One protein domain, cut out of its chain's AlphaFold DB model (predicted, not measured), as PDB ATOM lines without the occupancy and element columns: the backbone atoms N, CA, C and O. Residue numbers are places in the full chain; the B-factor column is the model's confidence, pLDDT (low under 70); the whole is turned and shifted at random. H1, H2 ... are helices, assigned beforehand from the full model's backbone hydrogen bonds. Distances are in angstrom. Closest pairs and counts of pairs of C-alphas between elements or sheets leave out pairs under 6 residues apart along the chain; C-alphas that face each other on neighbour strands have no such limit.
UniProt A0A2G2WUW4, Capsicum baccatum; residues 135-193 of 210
ATOM      1  N   VAL A 135      42.653 121.121  17.620       96.94
ATOM      2  CA  VAL A 135      42.447 122.562  17.407       96.94
ATOM      3  C   VAL A 135      41.894 122.830  16.008       96.94
ATOM      4  O   VAL A 135      40.909 123.550  15.869       96.94
ATOM      5  N   GLU A 136      42.479 122.212  14.981       97.62
ATOM      6  CA  GLU A 136      42.012 122.300  13.591       97.62
ATOM      7  C   GLU A 136      40.592 121.745  13.431       97.62
ATOM      8  O   GLU A 136      39.764 122.359  12.758       97.62
ATOM      9  N   GLY A 137      40.285 120.623  14.088       96.19
ATOM     10  CA  GLY A 137      38.946 120.031  14.080       96.19
ATOM     11  C   GLY A 137      37.893 120.961  14.684       96.19
ATOM     12  O   GLY A 137      36.887 121.256  14.040       96.19
ATOM     13  N   PHE A 138      38.142 121.491  15.887       95.75
ATOM     14  CA  PHE A 138      37.224 122.434  16.538       95.75
ATOM     15  C   PHE A 138      37.090 123.742  15.756       95.75
ATOM     16  O   PHE A 138      35.982 124.253  15.613       95.75
ATOM     17  N   LYS A 139      38.185 124.249  15.183       97.12
ATOM     18  CA  LYS A 139      38.167 125.415  14.292       97.12
ATOM     19  C   LYS A 139      37.323 125.178  13.041       97.12
ATOM     20  O   LYS A 139      36.589 126.065  12.625       97.12
ATOM     21  N   THR A 140      37.408 123.992  12.444       96.56
ATOM     22  CA  THR A 140      36.646 123.645  11.233       96.56
ATOM     23  C   THR A 140      35.150 123.529  11.523       96.56
ATOM     24  O   THR A 140      34.336 123.965  10.716       96.56
ATOM     25  N   LEU A 141      34.784 122.957  12.673       95.69
ATOM     26  CA  LEU A 141      33.385 122.728  13.047       95.69
ATOM     27  C   LEU A 141      32.694 123.977  13.607       95.69
ATOM     28  O   LEU A 141      31.527 124.209  13.309       95.69
ATOM     29  N   TYR A 142      33.406 124.763  14.417       96.38
ATOM     30  CA  TYR A 142      32.822 125.851  15.208       96.38
ATOM     31  C   TYR A 142      33.397 127.234  14.872       96.38
ATOM     32  O   TYR A 142      32.934 128.243  15.393       96.38
ATOM     33  N   GLY A 143      34.377 127.319  13.974       97.00
ATOM     34  CA  GLY A 143      34.972 128.584  13.551       97.00
ATOM     35  C   GLY A 143      36.043 129.130  14.499       97.00
ATOM     36  O   GLY A 143      36.421 128.519  15.499       97.00
ATOM     37  N   GLU A 144      36.563 130.307  14.144       96.56
ATOM     38  CA  GLU A 144      37.705 130.955  14.810       96.56
ATOM     39  C   GLU A 144      37.384 131.460  16.216       96.56
ATOM     40  O   GLU A 144      38.286 131.548  17.044       96.56
ATOM     41  N   ASP A 145      36.118 131.793  16.482       96.56
ATOM     42  CA  ASP A 145      35.679 132.355  17.762       96.56
ATOM     43  C   ASP A 145      35.422 131.287  18.825       96.56
ATOM     44  O   ASP A 145      35.243 131.623  19.993       96.56
ATOM     45  N   HIS A 146      35.439 130.001  18.466       97.12
ATOM     46  CA  HIS A 146      35.393 128.925  19.449       97.12
ATOM     47  C   HIS A 146      36.580 129.034  20.420       97.12
ATOM     48  O   HIS A 146      37.706 129.328  20.011       97.12
ATOM     49  N   TYR A 147      36.361 128.760  21.708       95.31
ATOM     50  CA  TYR A 147      37.380 129.011  22.733       95.31
ATOM     51  C   TYR A 147      38.722 128.296  22.471       95.31
ATOM     52  O   TYR A 147      39.776 128.907  22.629       95.31
ATOM     53  N   ILE A 148      38.713 127.041  21.994       96.81
ATOM     54  CA  ILE A 148      39.952 126.276  21.739       96.81
ATOM     55  C   ILE A 148      40.878 126.986  20.730       96.81
ATOM     56  O   ILE A 148      42.037 127.227  21.082       96.81
ATOM     57  N   PRO A 149      40.427 127.356  19.512       97.31
ATOM     58  CA  PRO A 149      41.214 128.196  18.604       97.31
ATOM     59  C   PRO A 149      41.623 129.549  19.196       97.31
ATOM     60  O   PRO A 149      42.758 129.987  18.996       97.31
ATOM     61  N   ARG A 150      40.740 130.206  19.960       97.31
ATOM     62  CA  ARG A 150      41.030 131.517  20.566       97.31
ATOM     63  C   ARG A 150      42.157 131.473  21.598       97.31
ATOM     64  O   ARG A 150      42.855 132.473  21.750       97.31
ATOM     65  N   PHE A 151      42.374 130.331  22.250       96.69
ATOM     66  CA  PHE A 151      43.362 130.166  23.323       96.69
ATOM     67  C   PHE A 151      44.768 129.783  22.818       96.69
ATOM     68  O   PHE A 151      45.673 129.585  23.619       96.69
ATOM     69  N   GLN A 152      44.986 129.664  21.502       96.69
ATOM     70  CA  GLN A 152      46.243 129.113  20.965       96.69
ATOM     71  C   GLN A 152      47.453 130.050  21.033       96.69
ATOM     72  O   GLN A 152      48.586 129.582  20.950       96.69
ATOM     73  N   VAL A 153      47.242 131.365  21.125       95.88
ATOM     74  CA  VAL A 153      48.336 132.346  21.124       95.88
ATOM     75  C   VAL A 153      48.526 132.874  22.548       95.88
ATOM     76  O   VAL A 153      47.642 133.599  23.015       95.88
ATOM     77  N   PRO A 154      49.659 132.570  23.212       94.69
ATOM     78  CA  PRO A 154      49.930 133.036  24.568       94.69
ATOM     79  C   PRO A 154      49.786 134.553  24.708       94.69
ATOM     80  O   PRO A 154      50.188 135.319  23.823       94.69
ATOM     81  N   GLY A 155      49.198 134.982  25.816       94.75
ATOM     82  CA  GLY A 155      48.920 136.379  26.136       94.75
ATOM     83  C   GLY A 155      47.690 136.977  25.444       94.75
ATOM     84  O   GLY A 155      47.322 138.105  25.770       94.75
ATOM     85  N   LYS A 156      47.045 136.296  24.482       96.00
ATOM     86  CA  LYS A 156      45.868 136.856  23.788       96.00
ATOM     87  C   LYS A 156      44.608 136.773  24.630       96.00
ATOM     88  O   LYS A 156      43.968 137.804  24.819       96.00
ATOM     89  N   ILE A 157      44.235 135.580  25.088       95.44
ATOM     90  CA  ILE A 157      43.015 135.447  25.889       95.44
ATOM     91  C   ILE A 157      43.230 136.011  27.292       95.44
ATOM     92  O   ILE A 157      42.335 136.630  27.851       95.44
ATOM     93  N   GLU A 158      44.451 135.909  27.811       94.88
ATOM     94  CA  GLU A 158      44.862 136.494  29.080       94.88
ATOM     95  C   GLU A 158      44.674 138.013  29.057       94.88
ATOM     96  O   GLU A 158      44.119 138.566  29.998       94.88
ATOM     97  N   ALA A 159      45.035 138.693  27.961       96.56
ATOM     98  CA  ALA A 159      44.772 140.124  27.808       96.56
ATOM     99  C   ALA A 159      43.271 140.459  27.739       96.56
ATOM    100  O   ALA A 159      42.870 141.534  28.178       96.56
ATOM    101  N   GLU A 160      42.441 139.560  27.203       95.88
ATOM    102  CA  GLU A 160      40.981 139.734  27.170       95.88
ATOM    103  C   GLU A 160      40.313 139.408  28.516       95.88
ATOM    104  O   GLU A 160      39.234 139.929  28.790       95.88
ATOM    105  N   PHE A 161      40.945 138.597  29.370       95.31
ATOM    106  CA  PHE A 161      40.475 138.289  30.726       95.31
ATOM    107  C   PHE A 161      41.058 139.208  31.804       95.31
ATOM    108  O   PHE A 161      40.440 139.356  32.852       95.31
ATOM    109  N   ALA A 162      42.184 139.877  31.547       95.12
ATOM    110  CA  ALA A 162      42.851 140.776  32.491       95.12
ATOM    111  C   ALA A 162      41.956 141.859  33.137       95.12
ATOM    112  O   ALA A 162      42.236 142.225  34.278       95.12
ATOM    113  N   PRO A 163      40.904 142.391  32.475       94.81
ATOM    114  CA  PRO A 163      39.995 143.349  33.109       94.81
ATOM    115  C   PRO A 163      39.063 142.756  34.180       94.81
ATOM    116  O   PRO A 163      38.414 143.525  34.886       94.81
ATOM    117  N   TYR A 164      38.954 141.428  34.278       92.19
ATOM    118  CA  TYR A 164      38.028 140.731  35.170       92.19
ATOM    119  C   TYR A 164      38.786 140.083  36.330       92.19
ATOM    120  O   TYR A 164      39.910 139.610  36.167       92.19
ATOM    121  N   ASP A 165      38.160 140.029  37.504       91.12
ATOM    122  CA  ASP A 165      38.699 139.259  38.620       91.12
ATOM    123  C   ASP A 165      38.427 137.750  38.457       91.12
ATOM    124  O   ASP A 165      37.612 137.304  37.636       91.12
ATOM    125  N   ALA A 166      39.144 136.941  39.243       88.19
ATOM    126  CA  ALA A 166      38.999 135.489  39.221       88.19
ATOM    127  C   ALA A 166      37.575 135.053  39.600       88.19
ATOM    128  O   ALA A 166      37.034 134.130  38.989       88.19
ATOM    129  N   LYS A 167      36.938 135.758  40.546       90.19
ATOM    130  CA  LYS A 167      35.563 135.487  40.975       90.19
ATOM    131  C   LYS A 167      34.587 135.603  39.804       90.19
ATOM    132  O   LYS A 167      33.779 134.702  39.586       90.19
ATOM    133  N   ALA A 168      34.668 136.670  39.011       89.81
ATOM    134  CA  ALA A 168      33.827 136.892  37.840       89.81
ATOM    135  C   ALA A 168      34.061 135.827  36.763       89.81
ATOM    136  O   ALA A 168      33.091 135.306  36.205       89.81
ATOM    137  N   LEU A 169      35.326 135.468  36.509       90.06
ATOM    138  CA  LEU A 169      35.708 134.397  35.582       90.06
ATOM    139  C   LEU A 169      35.081 133.057  35.996       90.06
ATOM    140  O   LEU A 169      34.354 132.450  35.203       90.06
ATOM    141  N   HIS A 170      35.302 132.622  37.241       90.06
ATOM    142  CA  HIS A 170      34.738 131.379  37.770       90.06
ATOM    143  C   HIS A 170      33.214 131.422  37.790       90.06
ATOM    144  O   HIS A 170      32.571 130.475  37.341       90.06
ATOM    145  N   LYS A 171      32.612 132.534  38.225       89.94
ATOM    146  CA  LYS A 171      31.156 132.688  38.270       89.94
ATOM    147  C   LYS A 171      30.543 132.519  36.888       89.94
ATOM    148  O   LYS A 171      29.615 131.726  36.741       89.94
ATOM    149  N   LYS A 172      31.058 133.209  35.867       90.31
ATOM    150  CA  LYS A 172      30.522 133.094  34.502       90.31
ATOM    151  C   LYS A 172      30.750 131.705  33.904       90.31
ATOM    152  O   LYS A 172      29.826 131.160  33.309       90.31
ATOM    153  N   LEU A 173      31.931 131.110  34.083       89.56
ATOM    154  CA  LEU A 173      32.256 129.816  33.470       89.56
ATOM    155  C   LEU A 173      31.593 128.624  34.179       89.56
ATOM    156  O   LEU A 173      31.019 127.769  33.511       89.56
ATOM    157  N   LEU A 174      31.606 128.575  35.514       88.31
ATOM    158  CA  LEU A 174      31.043 127.456  36.288       88.31
ATOM    159  C   LEU A 174      29.512 127.478  36.357       88.31
ATOM    160  O   LEU A 174      28.893 126.455  36.651       88.31
ATOM    161  N   THR A 175      28.884 128.626  36.086       88.56
ATOM    162  CA  THR A 175      27.417 128.743  36.033       88.56
ATOM    163  C   THR A 175      26.854 128.870  34.622       88.56
ATOM    164  O   THR A 175      25.652 129.101  34.465       88.56
ATOM    165  N   TYR A 176      27.683 128.666  33.596       87.50
ATOM    166  CA  TYR A 176      27.230 128.589  32.214       87.50
ATOM    167  C   TYR A 176      26.316 127.367  32.028       87.50
ATOM    168  O   TYR A 176      26.699 126.234  32.316       87.50
ATOM    169  N   ARG A 177      25.073 127.600  31.589       84.50
ATOM    170  CA  ARG A 177      24.027 126.561  31.451       84.50
ATOM    171  C   ARG A 177      23.557 126.346  30.017       84.50
ATOM    172  O   ARG A 177      22.642 125.555  29.796       84.50
ATOM    173  N   ASP A 178      24.140 127.059  29.065       85.69
ATOM    174  CA  ASP A 178      23.848 126.844  27.657       85.69
ATOM    175  C   ASP A 178      24.686 125.647  27.166       85.69
ATOM    176  O   ASP A 178      25.902 125.634  27.348       85.69
ATOM    177  N   PRO A 179      24.065 124.594  26.607       85.25
ATOM    178  CA  PRO A 179      24.795 123.443  26.087       85.25
ATOM    179  C   PRO A 179      25.555 123.741  24.783       85.25
ATOM    180  O   PRO A 179      26.245 122.855  24.273       85.25
ATOM    181  N   ALA A 180      25.410 124.938  24.206       87.56
ATOM    182  CA  ALA A 180      26.165 125.358  23.035       87.56
ATOM    183  C   ALA A 180      27.680 125.458  23.319       87.56
ATOM    184  O   ALA A 180      28.101 125.656  24.462       87.56
ATOM    185  N   PRO A 181      28.531 125.347  22.280       89.44
ATOM    186  CA  PRO A 181      29.957 125.613  22.425       89.44
ATOM    187  C   PRO A 181      30.217 127.028  22.946       89.44
ATOM    188  O   PRO A 181      29.508 127.971  22.598       89.44
ATOM    189  N   VAL A 182      31.278 127.185  23.738       91.31
ATOM    190  CA  VAL A 182      31.678 128.494  24.263       91.31
ATOM    191  C   VAL A 182      32.463 129.259  23.201       91.31
ATOM    192  O   VAL A 182      33.467 128.767  22.669       91.31
ATOM    193  N   TYR A 183      32.023 130.487  22.931       94.19
ATOM    194  CA  TYR A 183      32.645 131.394  21.974       94.19
ATOM    195  C   TYR A 183      33.226 132.622  22.679       94.19
ATOM    196  O   TYR A 183      32.601 133.191  23.569       94.19
ATOM    197  N   PHE A 184      34.393 133.069  22.218       95.19
ATOM    198  CA  PHE A 184      35.046 134.315  22.622       95.19
ATOM    199  C   PHE A 184      35.341 135.178  21.388       95.19
ATOM    200  O   PHE A 184      36.497 135.229  20.935       95.19
ATOM    201  N   PRO A 185      34.322 135.866  20.826       95.44
ATOM    202  CA  PRO A 185      34.535 136.815  19.746       95.44
ATOM    203  C   PRO A 185      35.590 137.841  20.138       95.44
ATOM    204  O   PRO A 185      35.614 138.343  21.264       95.44
ATOM    205  N   LYS A 186      36.493 138.143  19.207       93.75
ATOM    206  CA  LYS A 186      37.661 138.981  19.487       93.75
ATOM    207  C   LYS A 186      37.280 140.324  20.122       93.75
ATOM    208  O   LYS A 186      36.497 141.087  19.556       93.75
ATOM    209  N   GLY A 187      37.903 140.631  21.260       92.94
ATOM    210  CA  GLY A 187      37.701 141.889  21.980       92.94
ATOM    211  C   GLY A 187      36.433 141.926  22.833       92.94
ATOM    212  O   GLY A 187      36.078 142.996  23.318       92.94
ATOM    213  N   LYS A 188      35.743 140.791  23.000       93.44
ATOM    214  CA  LYS A 188      34.612 140.664  23.925       93.44
ATOM    215  C   LYS A 188      35.006 140.077  25.275       93.44
ATOM    216  O   LYS A 188      34.269 140.305  26.224       93.44
ATOM    217  N   GLY A 189      36.127 139.354  25.383       91.06
ATOM    218  CA  GLY A 189      36.548 138.750  26.650       91.06
ATOM    219  C   GLY A 189      35.398 138.032  27.361       91.06
ATOM    220  O   GLY A 189      34.647 137.281  26.739       91.06
ATOM    221  N   LEU A 190      35.225 138.298  28.654       90.31
ATOM    222  CA  LEU A 190      34.167 137.684  29.458       90.31
ATOM    223  C   LEU A 190      32.752 138.202  29.145       90.31
ATOM    224  O   LEU A 190      31.773 137.552  29.517       90.31
ATOM    225  N   ASP A 191      32.617 139.329  28.443       91.38
ATOM    226  CA  ASP A 191      31.318 139.853  27.992       91.38
ATOM    227  C   ASP A 191      30.712 138.993  26.873       91.38
ATOM    228  O   ASP A 191      29.530 139.123  26.560       91.38
ATOM    229  N   ALA A 192      31.504 138.101  26.264       89.50
ATOM    230  CA  ALA A 192      31.005 137.095  25.329       89.50
ATOM    231  C   ALA A 192      30.127 136.034  26.010       89.50
ATOM    232  O   ALA A 192      29.290 135.414  25.354       89.50
ATOM    233  N   ILE A 193      30.325 135.821  27.313       87.44
ATOM    234  CA  ILE A 193      29.559 134.856  28.092       87.44
ATOM    235  C   ILE A 193      28.357 135.583  28.706       87.44
ATOM    236  O   ILE A 193      28.556 136.607  29.378       87.44
TER     237      ILE A 193
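Overview. This is residues 135 to 193 of the 210 residues of a protein of Capsicum baccatum (UniProt A0A2G2WUW4). Four short helices, H1 to H4, follow one another in a flat open arc, and the chain then folds back in the long link of residues 175 to 188 to set a last short helix, H5, within the arc beside H3 and H4. Contacts between the helices are few. The printed part has 59 residues with five named helices in the order H1, H2, H3, H4, H5 and no named strand; the class is all helix. The whole is compact, with a radius of gyration of the C-alphas of 11.5 A, and flat, spanning 32 by 27 by 14 A.

Along the chain. H1 is residues 135 to 142, 10.4 A from first to last C-alpha, beginning at C-alpha 135 (42.447, 122.562, 17.407). H2 is residues 147 to 150. H3 is residues 156 to 161, 8.9 A long. H4, the longest, is residues 166 to 174, 11.7 A, beginning at C-alpha 166 (38.999, 135.489, 39.221). H5 is residues 189 to 192, ending at C-alpha 192 (31.005, 137.095, 25.329).

Arrangement. H1 touches H2; their closest C-alphas, of Val 135 and Pro 149, are 5.9 A apart. H2 and H3 are close but not clearly touching, at 6.9 A between the C-alphas of Arg 150 and Ile 157. H3 and H4 are close but not clearly touching, with the C-alphas of Phe 161 and Leu 169 closest at 7.8 A, and stand about perpendicular at 80 degrees. H5 touches H3, the closest C-alphas being those of Glu 160 and Gly 189 at 4.6 A. H4 and H5 are close but not clearly touching, at 7.1 A between the C-alphas of Leu 169 and Leu 190. H1 is apart from H3, H4 and H5. In H1, H3 and H4 every O i to N i+4 pair is within hydrogen-bond range; H2 and H5 are too short for such a pair.

Size, cuts and confidence. The C-alphas farthest apart, of Thr 140 and Lys 167, are 32.0 A apart. The printed part has no cut. The link from H4 to H5 is long, 14 residues; the other three are tight. Mean pLDDT of the printed part is 93.1, and no printed residue is under 70.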